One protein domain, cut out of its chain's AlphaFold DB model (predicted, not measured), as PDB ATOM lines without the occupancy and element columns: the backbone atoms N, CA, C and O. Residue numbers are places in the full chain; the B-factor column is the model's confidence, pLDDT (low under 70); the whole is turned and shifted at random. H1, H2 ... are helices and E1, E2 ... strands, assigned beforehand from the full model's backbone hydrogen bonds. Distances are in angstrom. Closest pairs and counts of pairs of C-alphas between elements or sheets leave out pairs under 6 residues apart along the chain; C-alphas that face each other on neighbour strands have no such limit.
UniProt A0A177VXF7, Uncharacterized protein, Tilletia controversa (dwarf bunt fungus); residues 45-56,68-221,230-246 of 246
ATOM      1  N   VAL A  45     247.879 109.487 115.622       77.88
ATOM      2  CA  VAL A  45     246.417 109.380 115.626       77.88
ATOM      3  C   VAL A  45     245.967 108.122 116.364       77.88
ATOM      4  O   VAL A  45     245.031 108.168 117.154       77.88
ATOM      5  N   LEU A  46     246.647 106.997 116.137       84.31
ATOM      6  CA  LEU A  46     246.351 105.725 116.795       84.31
ATOM      7  C   LEU A  46     247.625 104.896 116.919       84.31
ATOM      8  O   LEU A  46     248.365 104.758 115.949       84.31
ATOM      9  N   ILE A  47     247.845 104.278 118.074       84.44
ATOM     10  CA  ILE A  47     248.939 103.334 118.300       84.44
ATOM     11  C   ILE A  47     248.361 102.003 118.749       84.44
ATOM     12  O   ILE A  47     247.473 101.941 119.593       84.44
ATOM     13  N   HIS A  48     248.883 100.922 118.199       84.00
ATOM     14  CA  HIS A  48     248.500  99.579 118.567       84.00
ATOM     15  C   HIS A  48     249.751  98.731 118.800       84.00
ATOM     16  O   HIS A  48     250.571  98.551 117.894       84.00
ATOM     17  N   ILE A  49     249.889  98.222 120.021       83.69
ATOM     18  CA  ILE A  49     251.027  97.427 120.488       83.69
ATOM     19  C   ILE A  49     250.556  96.072 121.028       83.69
ATOM     20  O   ILE A  49     249.398  95.904 121.399       83.69
ATOM     21  N   SER A  50     251.468  95.110 121.084       81.56
ATOM     22  CA  SER A  50     251.271  93.851 121.804       81.56
ATOM     23  C   SER A  50     252.429  93.633 122.765       81.56
ATOM     24  O   SER A  50     253.579  93.956 122.447       81.56
ATOM     25  N   THR A  51     252.115  93.122 123.948       78.19
ATOM     26  CA  THR A  51     253.065  92.834 125.015       78.19
ATOM     27  C   THR A  51     252.986  91.360 125.381       78.19
ATOM     28  O   THR A  51     251.952  90.856 125.818       78.19
ATOM     29  N   THR A  52     254.107  90.664 125.242       75.31
ATOM     30  CA  THR A  52     254.258  89.258 125.613       75.31
ATOM     31  C   THR A  52     255.205  89.150 126.797       75.31
ATOM     32  O   THR A  52     256.349  89.606 126.719       75.31
ATOM     33  N   THR A  53     254.747  88.526 127.881       71.06
ATOM     34  CA  THR A  53     255.573  88.262 129.062       71.06
ATOM     35  C   THR A  53     255.823  86.767 129.178       71.06
ATOM     36  O   THR A  53     254.890  85.992 129.373       71.06
ATOM     37  N   THR A  54     257.088  86.372 129.089       68.00
ATOM     38  CA  THR A  54     257.517  84.980 129.228       68.00
ATOM     39  C   THR A  54     258.246  84.814 130.554       68.00
ATOM     40  O   THR A  54     259.282  85.437 130.794       68.00
ATOM     41  N   THR A  55     257.706  83.963 131.422       64.75
ATOM     42  CA  THR A  55     258.353  83.519 132.657       64.75
ATOM     43  C   THR A  55     259.073  82.201 132.392       64.75
ATOM     44  O   THR A  55     258.461  81.137 132.330       64.75
ATOM     45  N   ALA A  56     260.391  82.260 132.207       60.72
ATOM     46  CA  ALA A  56     261.207  81.057 132.098       60.72
ATOM     47  C   ALA A  56     261.652  80.626 133.502       60.72
ATOM     48  O   ALA A  56     262.350  81.364 134.203       60.72
ATOM     49  N   THR A  68     260.884  87.863 131.180       70.06
ATOM     50  CA  THR A  68     261.188  88.701 130.019       70.06
ATOM     51  C   THR A  68     259.886  89.247 129.456       70.06
ATOM     52  O   THR A  68     259.023  88.482 129.034       70.06
ATOM     53  N   THR A  69     259.747  90.571 129.456       73.38
ATOM     54  CA  THR A  69     258.623  91.264 128.822       73.38
ATOM     55  C   THR A  69     259.101  91.880 127.518       73.38
ATOM     56  O   THR A  69     260.010  92.710 127.508       73.38
ATOM     57  N   THR A  70     258.468  91.495 126.418       77.69
ATOM     58  CA  THR A  70     258.716  92.055 125.091       77.69
ATOM     59  C   THR A  70     257.476  92.817 124.658       77.69
ATOM     60  O   THR A  70     256.367  92.306 124.752       77.69
ATOM     61  N   THR A  71     257.643  94.063 124.219       80.06
ATOM     62  CA  THR A  71     256.553  94.867 123.646       80.06
ATOM     63  C   THR A  71     256.894  95.183 122.207       80.06
ATOM     64  O   THR A  71     257.989  95.668 121.933       80.06
ATOM     65  N   THR A  72     255.958  94.934 121.303       82.75
ATOM     66  CA  THR A  72     256.132  95.137 119.866       82.75
ATOM     67  C   THR A  72     255.053  96.058 119.320       82.75
ATOM     68  O   THR A  72     253.884  95.945 119.693       82.75
ATOM     69  N   LEU A  73     255.432  96.949 118.403       81.94
ATOM     70  CA  LEU A  73     254.474  97.733 117.629       81.94
ATOM     71  C   LEU A  73     253.767  96.829 116.616       81.94
ATOM     72  O   LEU A  73     254.425  96.212 115.781       81.94
ATOM     73  N   ILE A  74     252.435  96.805 116.646       82.19
ATOM     74  CA  ILE A  74     251.627  96.153 115.610       82.19
ATOM     75  C   ILE A  74     251.336  97.147 114.488       82.19
ATOM     76  O   ILE A  74     251.491  96.825 113.308       82.19
ATOM     77  N   ARG A  75     250.893  98.355 114.848       83.62
ATOM     78  CA  ARG A  75     250.657  99.446 113.900       83.62
ATOM     79  C   ARG A  75     250.592 100.805 114.589       83.62
ATOM     80  O   ARG A  75     250.183 100.896 115.741       83.62
ATOM     81  N   ALA A  76     250.932 101.857 113.864       83.38
ATOM     82  CA  ALA A  76     250.694 103.238 114.241       83.38
ATOM     83  C   ALA A  76     250.159 104.025 113.042       83.38
ATOM     84  O   ALA A  76     250.647 103.886 111.921       83.38
ATOM     85  N   LEU A  77     249.158 104.852 113.296       83.94
ATOM     86  CA  LEU A  77     248.566 105.775 112.345       83.94
ATOM     87  C   LEU A  77     249.093 107.177 112.649       83.94
ATOM     88  O   LEU A  77     248.976 107.645 113.782       83.94
ATOM     89  N   VAL A  78     249.686 107.828 111.652       82.38
ATOM     90  CA  VAL A  78     250.400 109.099 111.803       82.38
ATOM     91  C   VAL A  78     249.927 110.099 110.753       82.38
ATOM     92  O   VAL A  78     249.785 109.766 109.574       82.38
ATOM     93  N   GLU A  79     249.693 111.341 111.165       78.69
ATOM     94  CA  GLU A  79     249.404 112.440 110.250       78.69
ATOM     95  C   GLU A  79     250.585 112.699 109.295       78.69
ATOM     96  O   GLU A  79     251.746 112.552 109.680       78.69
ATOM     97  N   PRO A  80     250.332 113.114 108.041       68.25
ATOM     98  CA  PRO A  80     249.027 113.431 107.464       68.25
ATOM     99  C   PRO A  80     248.221 112.227 106.958       68.25
ATOM    100  O   PRO A  80     247.010 112.364 106.858       68.25
ATOM    101  N   ASN A  81     248.850 111.100 106.597       82.69
ATOM    102  CA  ASN A  81     248.147 109.874 106.189       82.69
ATOM    103  C   ASN A  81     249.041 108.621 106.114       82.69
ATOM    104  O   ASN A  81     248.958 107.837 105.162       82.69
ATOM    105  N   PHE A  82     249.932 108.440 107.083       82.25
ATOM    106  CA  PHE A  82     250.861 107.314 107.118       82.25
ATOM    107  C   PHE A  82     250.388 106.220 108.072       82.25
ATOM    108  O   PHE A  82     249.991 106.481 109.202       82.25
ATOM    109  N   LEU A  83     250.482 104.976 107.616       82.50
ATOM    110  CA  LEU A  83     250.345 103.780 108.428       82.50
ATOM    111  C   LEU A  83     251.712 103.113 108.537       82.50
ATOM    112  O   LEU A  83     252.286 102.663 107.542       82.50
ATOM    113  N   ILE A  84     252.203 103.028 109.762       81.75
ATOM    114  CA  ILE A  84     253.395 102.283 110.144       81.75
ATOM    115  C   ILE A  84     252.905 100.936 110.664       81.75
ATOM    116  O   ILE A  84     252.081 100.894 111.567       81.75
ATOM    117  N   GLN A  85     253.354  99.835 110.083       79.38
ATOM    118  CA  GLN A  85     253.030  98.482 110.528       79.38
ATOM    119  C   GLN A  85     254.190  97.907 111.347       79.38
ATOM    120  O   GLN A  85     255.260  98.516 111.468       79.38
ATOM    121  N   ALA A  86     253.977  96.714 111.899       72.88
ATOM    122  CA  ALA A  86     255.032  95.918 112.499       72.88
ATOM    123  C   ALA A  86     256.253  95.816 111.561       72.88
ATOM    124  O   ALA A  86     256.151  95.954 110.337       72.88
ATOM    125  N   GLN A  87     257.435  95.633 112.155       72.38
ATOM    126  CA  GLN A  87     258.720  95.597 111.440       72.38
ATOM    127  C   GLN A  87     259.085  96.906 110.699       72.38
ATOM    128  O   GLN A  87     259.973  96.910 109.848       72.38
ATOM    129  N   GLY A  88     258.428  98.029 111.025       66.56
ATOM    130  CA  GLY A  88     258.772  99.356 110.503       66.56
ATOM    131  C   GLY A  88     258.313  99.607 109.066       66.56
ATOM    132  O   GLY A  88     258.796 100.530 108.412       66.56
ATOM    133  N   ARG A  89     257.384  98.801 108.538       74.12
ATOM    134  CA  ARG A  89     256.848  99.006 107.188       74.12
ATOM    135  C   ARG A  89     255.953 100.243 107.163       74.12
ATOM    136  O   ARG A  89     254.898 100.258 107.789       74.12
ATOM    137  N   VAL A  90     256.344 101.250 106.390       79.44
ATOM    138  CA  VAL A  90     255.565 102.482 106.213       79.44
ATOM    139  C   VAL A  90     254.779 102.420 104.907       79.44
ATOM    140  O   VAL A  90     255.317 102.122 103.839       79.44
ATOM    141  N   SER A  91     253.490 102.723 104.990       79.69
ATOM    142  CA  SER A  91     252.582 102.826 103.852       79.69
ATOM    143  C   SER A  91     251.791 104.124 103.942       79.69
ATOM    144  O   SER A  91     251.467 104.595 105.029       79.69
ATOM    145  N   ARG A  92     251.507 104.737 102.795       82.62
ATOM    146  CA  ARG A  92     250.636 105.910 102.726       82.62
ATOM    147  C   ARG A  92     249.221 105.436 102.426       82.62
ATOM    148  O   ARG A  92     249.027 104.752 101.424       82.62
ATOM    149  N   LEU A  93     248.269 105.800 103.274       81.31
ATOM    150  CA  LEU A  93     246.858 105.496 103.064       81.31
ATOM    151  C   LEU A  93     246.265 106.448 102.026       81.31
ATOM    152  O   LEU A  93     246.657 107.616 101.933       81.31
ATOM    153  N   ASP A  94     245.312 105.965 101.240       84.12
ATOM    154  CA  ASP A  94     244.486 106.842 100.427       84.12
ATOM    155  C   ASP A  94     243.660 107.776 101.325       84.12
ATOM    156  O   ASP A  94     243.453 107.531 102.516       84.12
ATOM    157  N   ARG A  95     243.225 108.899 100.753       82.56
ATOM    158  CA  ARG A  95     242.524 109.937 101.507       82.56
ATOM    159  C   ARG A  95     241.222 109.423 102.125       82.56
ATOM    160  O   ARG A  95     240.925 109.784 103.255       82.56
ATOM    161  N   GLU A  96     240.479 108.595 101.396       84.19
ATOM    162  CA  GLU A  96     239.183 108.090 101.844       84.19
ATOM    163  C   GLU A  96     239.352 107.139 103.032       84.19
ATOM    164  O   GLU A  96     238.680 107.286 104.053       84.19
ATOM    165  N   THR A  97     240.305 106.207 102.948       83.12
ATOM    166  CA  THR A  97     240.630 105.318 104.069       83.12
ATOM    167  C   THR A  97     241.185 106.073 105.260       83.12
ATOM    168  O   THR A  97     240.789 105.791 106.388       83.12
ATOM    169  N   TRP A  98     242.050 107.059 105.029       83.75
ATOM    170  CA  TRP A  98     242.560 107.907 106.099       83.75
ATOM    171  C   TRP A  98     241.440 108.632 106.852       83.75
ATOM    172  O   TRP A  98     241.378 108.536 108.075       83.75
ATOM    173  N   GLU A  99     240.554 109.328 106.134       83.81
ATOM    174  CA  GLU A  99     239.449 110.079 106.739       83.81
ATOM    175  C   GLU A  99     238.510 109.131 107.499       83.81
ATOM    176  O   GLU A  99     238.239 109.363 108.671       83.81
ATOM    177  N   ARG A 100     238.137 107.984 106.915       83.38
ATOM    178  CA  ARG A 100     237.278 106.981 107.571       83.38
ATOM    179  C   ARG A 100     237.855 106.461 108.893       83.38
ATOM    180  O   ARG A 100     237.140 106.351 109.893       83.38
ATOM    181  N   VAL A 101     239.145 106.116 108.897       80.19
ATOM    182  CA  VAL A 101     239.819 105.592 110.093       80.19
ATOM    183  C   VAL A 101     239.986 106.694 111.131       80.19
ATOM    184  O   VAL A 101     239.642 106.481 112.292       80.19
ATOM    185  N   ARG A 102     240.463 107.876 110.723       81.81
ATOM    186  CA  ARG A 102     240.620 109.030 111.614       81.81
ATOM    187  C   ARG A 102     239.289 109.414 112.258       81.81
ATOM    188  O   ARG A 102     239.244 109.562 113.471       81.81
ATOM    189  N   ASP A 103     238.211 109.504 111.489       81.00
ATOM    190  CA  ASP A 103     236.894 109.885 112.003       81.00
ATOM    191  C   ASP A 103     236.382 108.858 113.035       81.00
ATOM    192  O   ASP A 103     235.810 109.225 114.061       81.00
ATOM    193  N   SER A 104     236.665 107.566 112.828       80.94
ATOM    194  CA  SER A 104     236.330 106.502 113.788       80.94
ATOM    195  C   SER A 104     237.163 106.587 115.075       80.94
ATOM    196  O   SER A 104     236.630 106.441 116.177       80.94
ATOM    197  N   VAL A 105     238.468 106.848 114.945       79.88
ATOM    198  CA  VAL A 105     239.391 107.091 116.065       79.88
ATOM    199  C   VAL A 105     238.943 108.305 116.875       79.88
ATOM    200  O   VAL A 105     238.890 108.230 118.101       79.88
ATOM    201  N   GLU A 106     238.586 109.404 116.213       79.00
ATOM    202  CA  GLU A 106     238.149 110.649 116.851       79.00
ATOM    203  C   GLU A 106     236.797 110.487 117.551       79.00
ATOM    204  O   GLU A 106     236.639 110.934 118.691       79.00
ATOM    205  N   ALA A 107     235.846 109.789 116.924       78.06
ATOM    206  CA  ALA A 107     234.549 109.484 117.525       78.06
ATOM    207  C   ALA A 107     234.690 108.618 118.789       78.06
ATOM    208  O   ALA A 107     234.021 108.868 119.795       78.06
ATOM    209  N   LEU A 108     235.580 107.621 118.756       76.81
ATOM    210  CA  LEU A 108     235.840 106.735 119.892       76.81
ATOM    211  C   LEU A 108     236.854 107.312 120.886       76.81
ATOM    212  O   LEU A 108     236.943 106.813 122.002       76.81
ATOM    213  N   ARG A 109     237.593 108.362 120.512       77.88
ATOM    214  CA  ARG A 109     238.675 108.992 121.287       77.88
ATOM    215  C   ARG A 109     239.814 108.034 121.648       77.88
ATOM    216  O   ARG A 109     240.469 108.235 122.664       77.88
ATOM    217  N   ILE A 110     240.051 106.985 120.865       77.31
ATOM    218  CA  ILE A 110     241.071 105.966 121.171       77.31
ATOM    219  C   ILE A 110     242.386 106.365 120.521       77.31
ATOM    220  O   ILE A 110     242.482 106.352 119.308       77.31
ATOM    221  N   VAL A 111     243.417 106.637 121.308       77.00
ATOM    222  CA  VAL A 111     244.760 106.978 120.799       77.00
ATOM    223  C   VAL A 111     245.748 105.829 120.948       77.00
ATOM    224  O   VAL A 111     246.755 105.790 120.244       77.00
ATOM    225  N   GLY A 112     245.459 104.860 121.817       80.75
ATOM    226  CA  GLY A 112     246.315 103.702 122.037       80.75
ATOM    227  C   GLY A 112     245.530 102.441 122.376       80.75
ATOM    228  O   GLY A 112     244.539 102.497 123.102       80.75
ATOM    229  N   ALA A 113     246.001 101.298 121.891       81.06
ATOM    230  CA  ALA A 113     245.539  99.979 122.293       81.06
ATOM    231  C   ALA A 113     246.734  99.045 122.518       81.06
ATOM    232  O   ALA A 113     247.685  99.048 121.738       81.06
ATOM    233  N   SER A 114     246.669  98.230 123.565       80.38
ATOM    234  CA  SER A 114     247.614  97.151 123.831       80.38
ATOM    235  C   SER A 114     246.872  95.853 124.075       80.38
ATOM    236  O   SER A 114     245.909  95.843 124.840       80.38
ATOM    237  N   SER A 115     247.354  94.755 123.507       76.75
ATOM    238  CA  SER A 115     247.009  93.405 123.957       76.75
ATOM    239  C   SER A 115     248.163  92.823 124.767       76.75
ATOM    240  O   SER A 115     249.329  93.062 124.464       76.75
ATOM    241  N   SER A 116     247.853  92.072 125.816       73.44
ATOM    242  CA  SER A 116     248.815  91.206 126.476       73.44
ATOM    243  C   SER A 116     248.181  89.869 126.825       73.44
ATOM    244  O   SER A 116     247.016  89.769 127.221       73.44
ATOM    245  N   SER A 117     248.966  88.816 126.640       65.81
ATOM    246  CA  SER A 117     248.658  87.487 127.144       65.81
ATOM    247  C   SER A 117     249.699  87.184 128.203       65.81
ATOM    248  O   SER A 117     250.888  87.062 127.896       65.81
ATOM    249  N   SER A 118     249.273  87.168 129.460       59.62
ATOM    250  CA  SER A 118     250.142  86.863 130.586       59.62
ATOM    251  C   SER A 118     249.512  85.800 131.470       59.62
ATOM    252  O   SER A 118     248.297  85.568 131.475       59.62
ATOM    253  N   VAL A 119     250.386  85.135 132.214       54.91
ATOM    254  CA  VAL A 119     250.006  84.294 133.337       54.91
ATOM    255  C   VAL A 119     249.914  85.220 134.559       54.91
ATOM    256  O   VAL A 119     250.970  85.703 134.979       54.91
ATOM    257  N   PRO A 120     248.731  85.573 135.112       54.47
ATOM    258  CA  PRO A 120     248.674  86.546 136.194       54.47
ATOM    259  C   PRO A 120     249.284  85.990 137.486       54.47
ATOM    260  O   PRO A 120     249.109  84.806 137.792       54.47
ATOM    261  N   PRO A 121     249.872  86.843 138.341       46.47
ATOM    262  CA  PRO A 121     249.830  86.622 139.777       46.47
ATOM    263  C   PRO A 121     248.371  86.747 140.252       46.47
ATOM    264  O   PRO A 121     247.665  87.693 139.910       46.47
ATOM    265  N   LEU A 122     247.915  85.794 141.064       41.91
ATOM    266  CA  LEU A 122     246.537  85.640 141.566       41.91
ATOM    267  C   LEU A 122     246.042  86.743 142.535       41.91
ATOM    268  O   LEU A 122     245.062  86.530 143.247       41.91
ATOM    269  N   THR A 123     246.683  87.912 142.613       43.56
ATOM    270  CA  THR A 123     246.390  88.912 143.656       43.56
ATOM    271  C   THR A 123     245.827  90.224 143.107       43.56
ATOM    272  O   THR A 123     246.309  90.713 142.086       43.56
ATOM    273  N   PRO A 124     244.848  90.846 143.797       44.28
ATOM    274  CA  PRO A 124     244.361  92.172 143.444       44.28
ATOM    275  C   PRO A 124     245.510  93.176 143.583       44.28
ATOM    276  O   PRO A 124     246.053  93.367 144.669       44.28
ATOM    277  N   HIS A 125     245.916  93.767 142.463       51.34
ATOM    278  CA  HIS A 125     247.085  94.633 142.392       51.34
ATOM    279  C   HIS A 125     246.785  96.012 143.001       51.34
ATOM    280  O   HIS A 125     246.228  96.894 142.356       51.34
ATOM    281  N   THR A 126     247.210  96.223 144.248       49.00
ATOM    282  CA  THR A 126     247.473  97.560 144.820       49.00
ATOM    283  C   THR A 126     248.838  98.114 144.383       49.00
ATOM    284  O   THR A 126     249.220  99.209 144.784       49.00
ATOM    285  N   SER A 127     249.586  97.356 143.575       52.81
ATOM    286  CA  SER A 127     250.946  97.644 143.108       52.81
ATOM    287  C   SER A 127     250.977  97.651 141.580       52.81
ATOM    288  O   SER A 127     250.291  96.814 140.992       52.81
ATOM    289  N   PRO A 128     251.774  98.517 140.923       60.75
ATOM    290  CA  PRO A 128     251.843  98.539 139.471       60.75
ATOM    291  C   PRO A 128     252.247  97.166 138.908       60.75
ATOM    292  O   PRO A 128     253.209  96.555 139.376       60.75
ATOM    293  N   ASP A 129     251.476  96.677 137.943       67.75
ATOM    294  CA  ASP A 129     251.729  95.476 137.163       67.75
ATOM    295  C   ASP A 129     252.794  95.781 136.089       67.75
ATOM    296  O   ASP A 129     252.532  96.545 135.151       67.75
ATOM    297  N   PRO A 130     254.005  95.206 136.196       62.69
ATOM    298  CA  PRO A 130     255.076  95.429 135.227       62.69
ATOM    299  C   PRO A 130     254.807  94.768 133.865       62.69
ATOM    300  O   PRO A 130     255.565  94.996 132.923       62.69
ATOM    301  N   SER A 131     253.772  93.928 133.746       66.62
ATOM    302  CA  SER A 131     253.371  93.312 132.477       66.62
ATOM    303  C   SER A 131     252.520  94.239 131.604       66.62
ATOM    304  O   SER A 131     252.378  93.994 130.404       66.62
ATOM    305  N   LEU A 132     251.993  95.332 132.170       70.56
ATOM    306  CA  LEU A 132     251.267  96.347 131.416       70.56
ATOM    307  C   LEU A 132     252.243  97.384 130.845       70.56
ATOM    308  O   LEU A 132     253.073  97.911 131.589       70.56
ATOM    309  N   PRO A 133     252.113  97.772 129.565       70.94
ATOM    310  CA  PRO A 133     252.902  98.852 128.974       70.94
ATOM    311  C   PRO A 133     252.357 100.230 129.394       70.94
ATOM    312  O   PRO A 133     252.141 101.113 128.569       70.94
ATOM    313  N   LEU A 134     252.088 100.401 130.689       74.19
ATOM    314  CA  LEU A 134     251.578 101.621 131.298       74.19
ATOM    315  C   LEU A 134     252.581 102.146 132.317       74.19
ATOM    316  O   LEU A 134     253.101 101.385 133.136       74.19
ATOM    317  N   THR A 135     252.780 103.462 132.325       78.00
ATOM    318  CA  THR A 135     253.535 104.137 133.382       78.00
ATOM    319  C   THR A 135     252.858 103.923 134.747       78.00
ATOM    320  O   THR A 135     251.632 103.781 134.811       78.00
ATOM    321  N   PRO A 136     253.601 103.937 135.870       75.94
ATOM    322  CA  PRO A 136     253.011 103.783 137.203       75.94
ATOM    323  C   PRO A 136     251.889 104.788 137.493       75.94
ATOM    324  O   PRO A 136     250.889 104.448 138.125       75.94
ATOM    325  N   GLN A 137     252.025 106.011 136.973       74.94
ATOM    326  CA  GLN A 137     251.006 107.052 137.077       74.94
ATOM    327  C   GLN A 137     249.704 106.652 136.370       74.94
ATOM    328  O   GLN A 137     248.626 106.811 136.942       74.94
ATOM    329  N   HIS A 138     249.785 106.077 135.167       76.31
ATOM    330  CA  HIS A 138     248.601 105.564 134.480       76.31
ATOM    331  C   HIS A 138     247.947 104.419 135.228       76.31
ATOM    332  O   HIS A 138     246.727 104.388 135.339       76.31
ATOM    333  N   GLN A 139     248.738 103.492 135.762       77.19
ATOM    334  CA  GLN A 139     248.192 102.342 136.476       77.19
ATOM    335  C   GLN A 139     247.439 102.746 137.747       77.19
ATOM    336  O   GLN A 139     246.420 102.132 138.064       77.19
ATOM    337  N   ALA A 140     247.882 103.812 138.424       77.31
ATOM    338  CA  ALA A 140     247.210 104.371 139.596       77.31
ATOM    339  C   ALA A 140     245.828 104.974 139.278       77.31
ATOM    340  O   ALA A 140     244.944 104.974 140.133       77.31
ATOM    341  N   HIS A 141     245.631 105.475 138.055       78.44
ATOM    342  CA  HIS A 141     244.381 106.106 137.614       78.44
ATOM    343  C   HIS A 141     243.586 105.265 136.604       78.44
ATOM    344  O   HIS A 141     242.527 105.696 136.137       78.44
ATOM    345  N   ALA A 142     244.078 104.072 136.266       80.62
ATOM    346  CA  ALA A 142     243.455 103.203 135.288       80.62
ATOM    347  C   ALA A 142     242.114 102.663 135.796       80.62
ATOM    348  O   ALA A 142     241.943 102.317 136.967       80.62
ATOM    349  N   LYS A 143     241.150 102.557 134.883       81.56
ATOM    350  CA  LYS A 143     239.866 101.906 135.150       81.56
ATOM    351  C   LYS A 143     239.951 100.442 134.751       81.56
ATOM    352  O   LYS A 143     240.136 100.144 133.574       81.56
ATOM    353  N   TYR A 144     239.786  99.547 135.719       80.25
ATOM    354  CA  TYR A 144     239.889  98.104 135.515       80.25
ATOM    355  C   TYR A 144     238.510  97.466 135.326       80.25
ATOM    356  O   TYR A 144     237.588  97.707 136.105       80.25
ATOM    357  N   PHE A 145     238.383  96.616 134.311       77.69
ATOM    358  CA  PHE A 145     237.171  95.872 133.980       77.69
ATOM    359  C   PHE A 145     237.495  94.387 133.946       77.69
ATOM    360  O   PHE A 145     238.398  93.960 133.234       77.69
ATOM    361  N   ASN A 146     236.741  93.588 134.694       75.31
ATOM    362  CA  ASN A 146     236.870  92.138 134.692       75.31
ATOM    363  C   ASN A 146     235.720  91.536 133.884       75.31
ATOM    364  O   ASN A 146     234.583  91.500 134.347       75.31
ATOM    365  N   VAL A 147     236.019  91.087 132.667       70.62
ATOM    366  CA  VAL A 147     235.066  90.458 131.752       70.62
ATOM    367  C   VAL A 147     235.203  88.946 131.904       70.62
ATOM    368  O   VAL A 147     236.013  88.308 131.242       70.62
ATOM    369  N   GLY A 148     234.459  88.381 132.851       63.34
ATOM    370  CA  GLY A 148     234.429  86.942 133.107       63.34
ATOM    371  C   GLY A 148     234.299  86.598 134.591       63.34
ATOM    372  O   GLY A 148     234.638  87.424 135.442       63.34
ATOM    373  N   PRO A 149     233.803  85.393 134.921       59.56
ATOM    374  CA  PRO A 149     233.822  84.906 136.293       59.56
ATOM    375  C   PRO A 149     235.272  84.782 136.792       59.56
ATOM    376  O   PRO A 149     236.181  84.598 135.976       59.56
ATOM    377  N   PRO A 150     235.511  84.869 138.115       58.78
ATOM    378  CA  PRO A 150     236.820  84.580 138.688       58.78
ATOM    379  C   PRO A 150     237.240  83.175 138.252       58.78
ATOM    380  O   PRO A 150     236.620  82.178 138.615       58.78
ATOM    381  N   SER A 151     238.251  83.124 137.395       53.97
ATOM    382  CA  SER A 151     238.749  81.892 136.812       53.97
ATOM    383  C   SER A 151     239.895  81.362 137.674       53.97
ATOM    384  O   SER A 151     240.786  82.141 138.015       53.97
ATOM    385  N   PRO A 152     239.911  80.062 138.020       52.75
ATOM    386  CA  PRO A 152     241.064  79.435 138.660       52.75
ATOM    387  C   PRO A 152     242.229  79.215 137.679       52.75
ATOM    388  O   PRO A 152     243.314  78.827 138.108       52.75
ATOM    389  N   TYR A 153     242.014  79.424 136.373       53.22
ATOM    390  CA  TYR A 153     243.042  79.231 135.357       53.22
ATOM    391  C   TYR A 153     244.080  80.357 135.382       53.22
ATOM    392  O   TYR A 153     243.725  81.528 135.548       53.22
ATOM    393  N   PRO A 154     245.364  80.019 135.182       56.41
ATOM    394  CA  PRO A 154     246.458  80.943 135.388       56.41
ATOM    395  C   PRO A 154     246.749  81.788 134.153       56.41
ATOM    396  O   PRO A 154     247.723  82.504 134.191       56.41
ATOM    397  N   SER A 155     245.999  81.707 133.054       62.59
ATOM    398  CA  SER A 155     246.187  82.561 131.877       62.59
ATOM    399  C   SER A 155     245.026  83.541 131.780       62.59
ATOM    400  O   SER A 155     243.863  83.151 131.884       62.59
ATOM    401  N   ARG A 156     245.313  84.831 131.591       68.94
ATOM    402  CA  ARG A 156     244.268  85.835 131.383       68.94
ATOM    403  C   ARG A 156     244.686  86.804 130.296       68.94
ATOM    404  O   ARG A 156     245.777  87.364 130.328       68.94
ATOM    405  N   THR A 157     243.796  87.009 129.331       74.38
ATOM    406  CA  THR A 157     243.997  88.050 128.326       74.38
ATOM    407  C   THR A 157     243.769  89.406 128.974       74.38
ATOM    408  O   THR A 157     242.789  89.604 129.693       74.38
ATOM    409  N   THR A 158     244.673  90.346 128.735       77.88
ATOM    410  CA  THR A 158     244.510  91.730 129.168       77.88
ATOM    411  C   THR A 158     244.569  92.638 127.950       77.88
ATOM    412  O   THR A 158     245.358  92.444 127.031       77.88
ATOM    413  N   SER A 159     243.660  93.600 127.888       81.00
ATOM    414  CA  SER A 159     243.614  94.617 126.846       81.00
ATOM    415  C   SER A 159     243.636  95.987 127.496       81.00
ATOM    416  O   SER A 159     242.816  96.280 128.361       81.00
ATOM    417  N   THR A 160     244.568  96.832 127.088       82.62
ATOM    418  CA  THR A 160     244.693  98.201 127.582       82.62
ATOM    419  C   THR A 160     244.285  99.169 126.487       82.62
ATOM    420  O   THR A 160     244.699  99.022 125.343       82.62
ATOM    421  N   LEU A 161     243.491 100.174 126.832       83.69
ATOM    422  CA  LEU A 161     243.091 101.256 125.942       83.69
ATOM    423  C   LEU A 161     243.509 102.588 126.548       83.69
ATOM    424  O   LEU A 161     243.235 102.857 127.716       83.69
ATOM    425  N   LEU A 162     244.146 103.419 125.734       83.75
ATOM    426  CA  LEU A 162     244.456 104.805 126.043       83.75
ATOM    427  C   LEU A 162     243.505 105.692 125.250       83.75
ATOM    428  O   LEU A 162     243.436 105.605 124.020       83.75
ATOM    429  N   MET A 163     242.764 106.535 125.961       80.31
ATOM    430  CA  MET A 163     241.723 107.370 125.379       80.31
ATOM    431  C   MET A 163     241.955 108.845 125.673       80.31
ATOM    432  O   MET A 163     242.316 109.222 126.788       80.31
ATOM    433  N   GLN A 164     241.688 109.696 124.687       79.62
ATOM    434  CA  GLN A 164     241.657 111.133 124.894       79.62
ATOM    435  C   GLN A 164     240.435 111.501 125.749       79.62
ATOM    436  O   GLN A 164     239.316 111.055 125.474       79.62
ATOM    437  N   PRO A 165     240.602 112.352 126.774       71.88
ATOM    438  CA  PRO A 165     239.485 112.776 127.615       71.88
ATOM    439  C   PRO A 165     238.459 113.623 126.844       71.88
ATOM    440  O   PRO A 165     237.276 113.635 127.188       71.88
ATOM    441  N   ARG A 166     238.888 114.319 125.784       69.12
ATOM    442  CA  ARG A 166     238.058 115.188 124.935       69.12
ATOM    443  C   ARG A 166     238.276 114.858 123.464       69.12
ATOM    444  O   ARG A 166     239.320 114.319 123.115       69.12
ATOM    445  N   SER A 167     237.293 115.164 122.620       64.81
ATOM    446  CA  SER A 167     237.471 115.007 121.176       64.81
ATOM    447  C   SER A 167     238.430 116.073 120.641       64.81
ATOM    448  O   SER A 167     238.465 117.205 121.134       64.81
ATOM    449  N   ARG A 168     239.210 115.715 119.617       58.56
ATOM    450  CA  ARG A 168     240.179 116.618 118.986       58.56
ATOM    451  C   ARG A 168     239.505 117.826 118.326       58.56
ATOM    452  O   ARG A 168     240.070 118.909 118.320       58.56
ATOM    453  N   THR A 169     238.279 117.655 117.833       56.59
ATOM    454  CA  THR A 169     237.481 118.696 117.165       56.59
ATOM    455  C   THR A 169     236.828 119.697 118.123       56.59
ATOM    456  O   THR A 169     236.465 120.790 117.698       56.59
ATOM    457  N   GLU A 170     236.658 119.352 119.404       53.62
ATOM    458  CA  GLU A 170     236.073 120.244 120.423       53.62
ATOM    459  C   GLU A 170     237.126 121.104 121.144       53.62
ATOM    460  O   GLU A 170     236.771 122.027 121.877       53.62
ATOM    461  N   SER A 171     238.418 120.812 120.965       48.81
ATOM    462  CA  SER A 171     239.512 121.512 121.637       48.81
ATOM    463  C   SER A 171     240.214 122.478 120.685       48.81
ATOM    464  O   SER A 171     240.784 122.075 119.678       48.81
ATOM    465  N   THR A 172     240.226 123.766 121.030       50.22
ATOM    466  CA  THR A 172     241.065 124.785 120.370       50.22
ATOM    467  C   THR A 172     242.551 124.659 120.713       50.22
ATOM    468  O   THR A 172     243.372 125.355 120.118       50.22
ATOM    469  N   GLU A 173     242.908 123.810 121.679       51.28
ATOM    470  CA  GLU A 173     244.300 123.506 122.008       51.28
ATOM    471  C   GLU A 173     244.806 122.279 121.238       51.28
ATOM    472  O   GLU A 173     244.013 121.359 121.003       51.28
ATOM    473  N   PRO A 174     246.110 122.241 120.875       52.38
ATOM    474  CA  PRO A 174     246.734 121.036 120.334       52.38
ATOM    475  C   PRO A 174     246.456 119.858 121.269       52.38
ATOM    476  O   PRO A 174     246.272 120.052 122.472       52.38
ATOM    477  N   GLY A 175     246.354 118.661 120.688       59.59
ATOM    478  CA  GLY A 175     245.982 117.443 121.401       59.59
ATOM    479  C   GLY A 175     246.856 117.152 122.625       59.59
ATOM    480  O   GLY A 175     247.798 117.868 122.949       59.59
ATOM    481  N   VAL A 176     246.508 116.073 123.317       62.84
ATOM    482  CA  VAL A 176     247.208 115.590 124.514       62.84
ATOM    483  C   VAL A 176     248.735 115.624 124.326       62.84
ATOM    484  O   VAL A 176     249.265 114.980 123.422       62.84
ATOM    485  N   LYS A 177     249.431 116.398 125.173       65.75
ATOM    486  CA  LYS A 177     250.861 116.743 124.992       65.75
ATOM    487  C   LYS A 177     251.813 115.698 125.567       65.75
ATOM    488  O   LYS A 177     252.992 115.670 125.222       65.75
ATOM    489  N   ASN A 178     251.315 114.873 126.479       68.12
ATOM    490  CA  ASN A 178     252.047 113.793 127.126       68.12
ATOM    491  C   ASN A 178     251.120 112.594 127.314       68.12
ATOM    492  O   ASN A 178     249.903 112.748 127.370       68.12
ATOM    493  N   SER A 179     251.690 111.398 127.433       69.12
ATOM    494  CA  SER A 179     250.889 110.196 127.635       69.12
ATOM    495  C   SER A 179     250.037 110.299 128.911       69.12
ATOM    496  O   SER A 179     248.889 109.876 128.865       69.12
ATOM    497  N   ALA A 180     250.536 110.939 129.981       70.56
ATOM    498  CA  ALA A 180     249.907 111.054 131.307       70.56
ATOM    499  C   ALA A 180     248.527 111.747 131.344       70.56
ATOM    500  O   ALA A 180     247.777 111.586 132.308       70.56
ATOM    501  N   GLU A 181     248.177 112.521 130.320       74.31
ATOM    502  CA  GLU A 181     246.861 113.157 130.160       74.31
ATOM    503  C   GLU A 181     245.798 112.205 129.572       74.31
ATOM    504  O   GLU A 181     244.619 112.567 129.468       74.31
ATOM    505  N   LEU A 182     246.189 110.987 129.181       79.44
ATOM    506  CA  LEU A 182     245.297 109.978 128.624       79.44
ATOM    507  C   LEU A 182     244.575 109.186 129.713       79.44
ATOM    508  O   LEU A 182     245.110 108.841 130.765       79.44
ATOM    509  N   LEU A 183     243.325 108.840 129.424       80.69
ATOM    510  CA  LEU A 183     242.549 107.932 130.251       80.69
ATOM    511  C   LEU A 183     242.934 106.492 129.910       80.69
ATOM    512  O   LEU A 183     242.747 106.057 128.773       80.69
ATOM    513  N   ALA A 184     243.426 105.748 130.899       84.56
ATOM    514  CA  ALA A 184     243.753 104.335 130.756       84.56
ATOM    515  C   ALA A 184     242.579 103.444 131.194       84.56
ATOM    516  O   ALA A 184     242.063 103.557 132.309       84.56
ATOM    517  N   PHE A 185     242.176 102.524 130.324       81.81
ATOM    518  CA  PHE A 185     241.193 101.482 130.606       81.81
ATOM    519  C   PHE A 185     241.874 100.127 130.446       81.81
ATOM    520  O   PHE A 185     242.483  99.862 129.415       81.81
ATOM    521  N   VAL A 186     241.775  99.269 131.454       82.69
ATOM    522  CA  VAL A 186     242.360  97.927 131.449       82.69
ATOM    523  C   VAL A 186     241.227  96.921 131.536       82.69
ATOM    524  O   VAL A 186     240.463  96.899 132.495       82.69
ATOM    525  N   VAL A 187     241.089  96.098 130.508       79.31
ATOM    526  CA  VAL A 187     240.056  95.076 130.385       79.31
ATOM    527  C   VAL A 187     240.720  93.716 130.511       79.31
ATOM    528  O   VAL A 187     241.498  93.314 129.650       79.31
ATOM    529  N   HIS A 188     240.408  92.997 131.578       78.31
ATOM    530  CA  HIS A 188     240.850  91.630 131.782       78.31
ATOM    531  C   HIS A 188     239.767  90.665 131.309       78.31
ATOM    532  O   HIS A 188     238.668  90.625 131.869       78.31
ATOM    533  N   GLY A 189     240.089  89.883 130.290       71.25
ATOM    534  CA  GLY A 189     239.205  88.903 129.684       71.25
ATOM    535  C   GLY A 189     239.169  87.564 130.401       71.25
ATOM    536  O   GLY A 189     239.655  87.407 131.524       71.25
ATOM    537  N   VAL A 190     238.605  86.577 129.712       64.62
ATOM    538  CA  VAL A 190     238.632  85.172 130.126       64.62
ATOM    539  C   VAL A 190     239.947  84.543 129.651       64.62
ATOM    540  O   VAL A 190     240.478  84.908 128.596       64.62
ATOM    541  N   GLY A 191     240.508  83.639 130.455       58.50
ATOM    542  CA  GLY A 191     241.641  82.817 130.040       58.50
ATOM    543  C   GLY A 191     241.270  81.949 128.850       58.50
ATOM    544  O   GLY A 191     240.183  81.379 128.829       58.50
ATOM    545  N   ASN A 192     242.155  81.875 127.860       54.62
ATOM    546  CA  ASN A 192     242.048  80.884 126.801       54.62
ATOM    547  C   ASN A 192     243.034  79.752 127.118       54.62
ATOM    548  O   ASN A 192     244.187  80.021 127.461       54.62
ATOM    549  N   ASP A 193     242.587  78.507 126.966       51.97
ATOM    550  CA  ASP A 193     243.455  77.321 126.954       51.97
ATOM    551  C   ASP A 193     244.263  77.221 125.637       51.97
ATOM    552  O   ASP A 193     245.080  76.321 125.450       51.97
ATOM    553  N   GLY A 194     244.028  78.148 124.698       47.34
ATOM    554  CA  GLY A 194     244.740  78.272 123.430       47.34
ATOM    555  C   GLY A 194     246.116  78.914 123.600       47.34
ATOM    556  O   GLY A 194     246.255  79.940 124.261       47.34
ATOM    557  N   GLY A 195     247.123  78.274 123.005       47.50
ATOM    558  CA  GLY A 195     248.545  78.539 123.198       47.50
ATOM    559  C   GLY A 195     249.054  79.947 122.842       47.50
ATOM    560  O   GLY A 195     248.301  80.847 122.468       47.50
ATOM    561  N   PRO A 196     250.377  80.153 122.965       40.59
ATOM    562  CA  PRO A 196     251.022  81.435 122.705       40.59
ATOM    563  C   PRO A 196     250.873  81.804 121.221       40.59
ATOM    564  O   PRO A 196     251.582  81.266 120.375       40.59
ATOM    565  N   GLY A 197     249.933  82.694 120.894       46.78
ATOM    566  CA  GLY A 197     249.760  83.175 119.519       46.78
ATOM    567  C   GLY A 197     248.434  83.861 119.192       46.78
ATOM    568  O   GLY A 197     248.394  84.642 118.246       46.78
ATOM    569  N   ASP A 198     247.366  83.644 119.965       52.69
ATOM    570  CA  ASP A 198     246.047  84.192 119.616       52.69
ATOM    571  C   ASP A 198     245.799  85.584 120.218       52.69
ATOM    572  O   ASP A 198     244.941  85.774 121.086       52.69
ATOM    573  N   ASP A 199     246.485  86.601 119.680       56.09
ATOM    574  CA  ASP A 199     246.134  88.019 119.895       56.09
ATOM    575  C   ASP A 199     244.640  88.276 119.596       56.09
ATOM    576  O   ASP A 199     244.025  89.162 120.187       56.09
ATOM    577  N   HIS A 200     244.024  87.459 118.729       59.38
ATOM    578  CA  HIS A 200     242.600  87.491 118.388       59.38
ATOM    579  C   HIS A 200     241.653  87.385 119.592       59.38
ATOM    580  O   HIS A 200     240.620  88.062 119.607       59.38
ATOM    581  N   ALA A 201     242.004  86.597 120.610       61.47
ATOM    582  CA  ALA A 201     241.152  86.403 121.781       61.47
ATOM    583  C   ALA A 201     241.104  87.646 122.685       61.47
ATOM    584  O   ALA A 201     240.058  87.941 123.264       61.47
ATOM    585  N   ALA A 202     242.195  88.419 122.760       65.50
ATOM    586  CA  ALA A 202     242.243  89.646 123.556       65.50
ATOM    587  C   ALA A 202     241.211  90.673 123.059       65.50
ATOM    588  O   ALA A 202     240.478  91.258 123.861       65.50
ATOM    589  N   TRP A 203     241.059  90.796 121.735       68.50
ATOM    590  CA  TRP A 203     240.094  91.710 121.118       68.50
ATOM    591  C   TRP A 203     238.655  91.396 121.481       68.50
ATOM    592  O   TRP A 203     237.869  92.329 121.604       68.50
ATOM    593  N   LEU A 204     238.293  90.123 121.669       69.12
ATOM    594  CA  LEU A 204     236.909  89.722 121.947       69.12
ATOM    595  C   LEU A 204     236.342  90.402 123.201       69.12
ATOM    596  O   LEU A 204     235.138  90.650 123.261       69.12
ATOM    597  N   ASN A 205     237.204  90.778 124.150       69.62
ATOM    598  CA  ASN A 205     236.808  91.457 125.383       69.62
ATOM    599  C   ASN A 205     236.519  92.953 125.196       69.62
ATOM    600  O   ASN A 205     235.915  93.576 126.069       69.62
ATOM    601  N   LEU A 206     236.938  93.547 124.077       74.44
ATOM    602  CA  LEU A 206     236.682  94.953 123.790       74.44
ATOM    603  C   LEU A 206     235.280  95.152 123.192       74.44
ATOM    604  O   LEU A 206     234.781  94.264 122.493       74.44
ATOM    605  N   PRO A 207     234.646  96.322 123.405       74.56
ATOM    606  CA  PRO A 207     233.418  96.709 122.714       74.56
ATOM    607  C   PRO A 207     233.508  96.527 121.193       74.56
ATOM    608  O   PRO A 207     234.568  96.721 120.592       74.56
ATOM    609  N   SER A 208     232.387  96.183 120.551       75.31
ATOM    610  CA  SER A 208     232.350  95.862 119.117       75.31
ATOM    611  C   SER A 208     232.893  96.988 118.239       75.31
ATOM    612  O   SER A 208     233.612  96.700 117.288       75.31
ATOM    613  N   GLN A 209     232.630  98.250 118.589       73.12
ATOM    614  CA  GLN A 209     233.139  99.407 117.849       73.12
ATOM    615  C   GLN A 209     234.675  99.439 117.828       73.12
ATOM    616  O   GLN A 209     235.281  99.734 116.803       73.12
ATOM    617  N   ILE A 210     235.306  99.070 118.945       76.44
ATOM    618  CA  ILE A 210     236.765  99.037 119.087       76.44
ATOM    619  C   ILE A 210     237.349  97.851 118.319       76.44
ATOM    620  O   ILE A 210     238.367  97.987 117.642       76.44
ATOM    621  N   ARG A 211     236.679  96.693 118.368       75.44
ATOM    622  CA  ARG A 211     237.084  95.512 117.592       75.44
ATOM    623  C   ARG A 211     237.035  95.763 116.092       75.44
ATOM    624  O   ARG A 211     237.944  95.334 115.395       75.44
ATOM    625  N   VAL A 212     236.001  96.451 115.607       76.75
ATOM    626  CA  VAL A 212     235.886  96.828 114.192       76.75
ATOM    627  C   VAL A 212     237.059  97.722 113.804       76.75
ATOM    628  O   VAL A 212     237.792  97.375 112.885       76.75
ATOM    629  N   LEU A 213     237.326  98.783 114.573       75.19
ATOM    630  CA  LEU A 213     238.452  99.683 114.315       75.19
ATOM    631  C   LEU A 213     239.802  98.941 114.264       75.19
ATOM    632  O   LEU A 213     240.598  99.140 113.350       75.19
ATOM    633  N   LEU A 214     240.072  98.066 115.235       74.00
ATOM    634  CA  LEU A 214     241.375  97.403 115.363       74.00
ATOM    635  C   LEU A 214     241.525  96.175 114.447       74.00
ATOM    636  O   LEU A 214     242.651  95.843 114.056       74.00
ATOM    637  N   GLY A 215     240.406  95.552 114.065       69.06
ATOM    638  CA  GLY A 215     240.317  94.451 113.106       69.06
ATOM    639  C   GLY A 215     240.393  94.908 111.647       69.06
ATOM    640  O   GLY A 215     241.106  94.293 110.854       69.06
ATOM    641  N   GLU A 216     239.761  96.033 111.296       69.69
ATOM    642  CA  GLU A 216     239.892  96.652 109.967       69.69
ATOM    643  C   GLU A 216     241.323  97.124 109.682       69.69
ATOM    644  O   GLU A 216     241.710  97.226 108.520       69.69
ATOM    645  N   GLY A 217     242.139  97.317 110.723       63.84
ATOM    646  CA  GLY A 217     243.555  97.669 110.630       63.84
ATOM    647  C   GLY A 217     244.394  96.791 109.697       63.84
ATOM    648  O   GLY A 217     245.386  97.262 109.143       63.84
ATOM    649  N   ALA A 218     244.016  95.522 109.512       64.50
ATOM    650  CA  ALA A 218     244.674  94.618 108.564       64.50
ATOM    651  C   ALA A 218     244.331  94.930 107.092       64.50
ATOM    652  O   ALA A 218     245.126  94.639 106.201       64.50
ATOM    653  N   ASN A 219     243.181  95.560 106.850       67.88
ATOM    654  CA  ASN A 219     242.615  95.825 105.527       67.88
ATOM    655  C   ASN A 219     242.827  97.273 105.056       67.88
ATOM    656  O   ASN A 219     242.515  97.591 103.911       67.88
ATOM    657  N   TRP A 220     243.359  98.160 105.906       71.00
ATOM    658  CA  TRP A 220     243.617  99.562 105.540       71.00
ATOM    659  C   TRP A 220     244.632  99.704 104.407       71.00
ATOM    660  O   TRP A 220     244.586 100.663 103.642       71.00
ATOM    661  N   THR A 221     245.530  98.732 104.259       62.78
ATOM    662  CA  THR A 221     246.376  98.625 103.075       62.78
ATOM    663  C   THR A 221     245.658  97.760 102.050       62.78
ATOM    664  O   THR A 221     245.754  96.535 102.101       62.78
ATOM    665  N   ALA A 230     261.072  98.129 102.905       46.22
ATOM    666  CA  ALA A 230     261.344  98.063 104.335       46.22
ATOM    667  C   ALA A 230     262.648  98.830 104.590       46.22
ATOM    668  O   ALA A 230     263.747  98.290 104.478       46.22
ATOM    669  N   ILE A 231     262.545 100.135 104.823       49.72
ATOM    670  CA  ILE A 231     263.679 100.935 105.251       49.72
ATOM    671  C   ILE A 231     263.949 100.433 106.661       49.72
ATOM    672  O   ILE A 231     263.044 100.474 107.487       49.72
ATOM    673  N   MET A 232     265.151  99.917 106.925       45.44
ATOM    674  CA  MET A 232     265.562  99.540 108.277       45.44
ATOM    675  C   MET A 232     265.301 100.719 109.228       45.44
ATOM    676  O   MET A 232     266.021 101.717 109.220       45.44
ATOM    677  N   GLN A 233     264.204 100.620 109.977       53.88
ATOM    678  CA  GLN A 233     263.619 101.662 110.822       53.88
ATOM    679  C   GLN A 233     263.233 101.074 112.187       53.88
ATOM    680  O   GLN A 233     262.254 101.491 112.799       53.88
ATOM    681  N   GLU A 234     264.021 100.129 112.701       53.72
ATOM    682  CA  GLU A 234     263.888  99.640 114.083       53.72
ATOM    683  C   GLU A 234     263.829 100.817 115.081       53.72
ATOM    684  O   GLU A 234     262.992 100.838 115.980       53.72
ATOM    685  N   GLY A 235     264.585 101.890 114.808       60.03
ATOM    686  CA  GLY A 235     264.533 103.138 115.574       60.03
ATOM    687  C   GLY A 235     263.204 103.911 115.522       60.03
ATOM    688  O   GLY A 235     262.917 104.640 116.461       60.03
ATOM    689  N   VAL A 236     262.371 103.767 114.482       67.75
ATOM    690  CA  VAL A 236     261.050 104.432 114.418       67.75
ATOM    691  C   VAL A 236     260.041 103.693 115.285       67.75
ATOM    692  O   VAL A 236     259.298 104.328 116.029       67.75
ATOM    693  N   CYS A 237     260.037 102.358 115.234       69.38
ATOM    694  CA  CYS A 237     259.210 101.558 116.131       69.38
ATOM    695  C   CYS A 237     259.598 101.807 117.593       69.38
ATOM    696  O   CYS A 237     258.718 102.100 118.397       69.38
ATOM    697  N   GLU A 238     260.894 101.789 117.920       72.81
ATOM    698  CA  GLU A 238     261.367 102.098 119.275       72.81
ATOM    699  C   GLU A 238     261.077 103.545 119.693       72.81
ATOM    700  O   GLU A 238     260.709 103.776 120.840       72.81
ATOM    701  N   ALA A 239     261.144 104.523 118.782       71.00
ATOM    702  CA  ALA A 239     260.745 105.899 119.087       71.00
ATOM    703  C   ALA A 239     259.244 106.008 119.414       71.00
ATOM    704  O   ALA A 239     258.878 106.663 120.387       71.00
ATOM    705  N   ILE A 240     258.375 105.330 118.654       72.50
ATOM    706  CA  ILE A 240     256.925 105.288 118.923       72.50
ATOM    707  C   ILE A 240     256.646 104.588 120.255       72.50
ATOM    708  O   ILE A 240     255.860 105.088 121.058       72.50
ATOM    709  N   LEU A 241     257.307 103.458 120.518       72.31
ATOM    710  CA  LEU A 241     257.199 102.758 121.799       72.31
ATOM    711  C   LEU A 241     257.710 103.626 122.956       72.31
ATOM    712  O   LEU A 241     257.113 103.622 124.031       72.31
ATOM    713  N   GLY A 242     258.768 104.408 122.731       70.56
ATOM    714  CA  GLY A 242     259.298 105.384 123.676       70.56
ATOM    715  C   GLY A 242     258.261 106.427 124.090       70.56
ATOM    716  O   GLY A 242     258.125 106.675 125.281       70.56
ATOM    717  N   LEU A 243     257.473 106.952 123.146       66.56
ATOM    718  CA  LEU A 243     256.418 107.944 123.421       66.56
ATOM    719  C   LEU A 243     255.258 107.393 124.259       66.56
ATOM    720  O   LEU A 243     254.610 108.144 124.980       66.56
ATOM    721  N   VAL A 244     254.975 106.093 124.153       65.81
ATOM    722  CA  VAL A 244     253.950 105.429 124.978       65.81
ATOM    723  C   VAL A 244     254.484 105.137 126.384       65.81
ATOM    724  O   VAL A 244     253.724 105.137 127.351       65.81
ATOM    725  N   ARG A 245     255.793 104.881 126.501       67.50
ATOM    726  CA  ARG A 245     256.474 104.559 127.765       67.50
ATOM    727  C   ARG A 245     256.875 105.795 128.585       67.50
ATOM    728  O   ARG A 245     257.122 105.635 129.778       67.50
ATOM    729  N   SER A 246     256.988 106.971 127.962       58.19
ATOM    730  CA  SER A 246     257.313 108.261 128.596       58.19
ATOM    731  C   SER A 246     256.080 108.969 129.134       58.19
ATOM    732  O   SER A 246     256.141 109.463 130.274       58.19
TER     733      SER A 246
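Overview. This is residues 45 to 56, 68 to 221 and 230 to 246 of the 246 residues of an uncharacterized protein of Tilletia controversa (dwarf bunt fungus) (UniProt A0A177VXF7). One twisted sheet of eight strands makes the middle of a three-layered domain, with H1 and H3 over one face and H2 and H5 on the other. H4 packs on H1 and only grazes the sheet. The printed part has 183 residues with five named helices and eight named strands, in the order E1 E2 E3 E4 H1 E5 H2 E6 E7 E8 H3 H4 H5. The class is mixed, helices and strands; the mixed sheet runs E4 E3 E2 E1 E5 E7 E8 E6. The whole is compact, with a radius of gyration of the C-alphas of 16.3 A and spans of 48 by 36 by 30 A.

Arrangement. Start at E1, residues 45 to 56; E2, residues 68 to 78, is its antiparallel neighbour, with N 50 and O 72 within hydrogen-bond range at 2.9 A. E2, E3 (residues 82 to 85) and E4 (residues 90 to 92) form a meander, each strand the antiparallel neighbour of the one before; look at N 84 and O 76, then N 91 and O 83, each 2.8 A apart. E5, residues 110 to 118, is parallel to E1, with N 49 and O 113 at 2.9 A. E7, residues 156 to 163, is antiparallel to E5, with N 114 and O 160 at 2.8 A, and forms a hairpin with E8, residues 183 to 188, with N 161 and O 185 at 2.8 A. Edge strand E6, residues 143 to 146, is parallel to E8, with N 145 and O 186 at 2.8 A. E5, H2 (residues 136 to 141) and E6 make a split strand-helix-strand unit, E7 and E8 lying between its two strands, with a right-handed crossover. H2 is on the sheet, the C-alphas of His 138 and Ala 184 its closest to E8 at 6.2 A. H1, residues 95 to 108, has a height of 9.2 A over the sheet. On the same face H3, residues 199 to 204, is over E7, across it at 70 degrees on the local plane. H5, residues 234 to 245, is on the opposite face, across E1 at 88 degrees on the local plane. H4, residues 208 to 216, touches H1, closest at the C-alphas of Leu 213 and Ser 104, 7.2 A. Every O i to N i+4 pair is within hydrogen-bond range in H1, H2, H4 and H5; H3 has 0 of 2, but 3 of 3 O i to N i+3 pairs.

Along the chain. Find C-alpha 45 at (246.417, 109.380, 115.626); E1 runs 35.9 A from there. E2 spans 29.4 A, E5 23.1 A, E7 22.5 A and H1 19.8 A. H5 ends at C-alpha 245, (256.474, 104.559, 127.765).

Size, cuts and confidence. The C-alphas farthest apart, Ala 56 and Thr 172, are 49.6 A apart. Residues 57 to 67 and 222 to 229 are not printed; the C-alpha gaps are 7.9 A and 15.0 A. The links E5 to H2 and E7 to E8 are long. Mean pLDDT of the printed part is 70.1; 77 residues are under 70, among them 117 to 131 and 190 to 205.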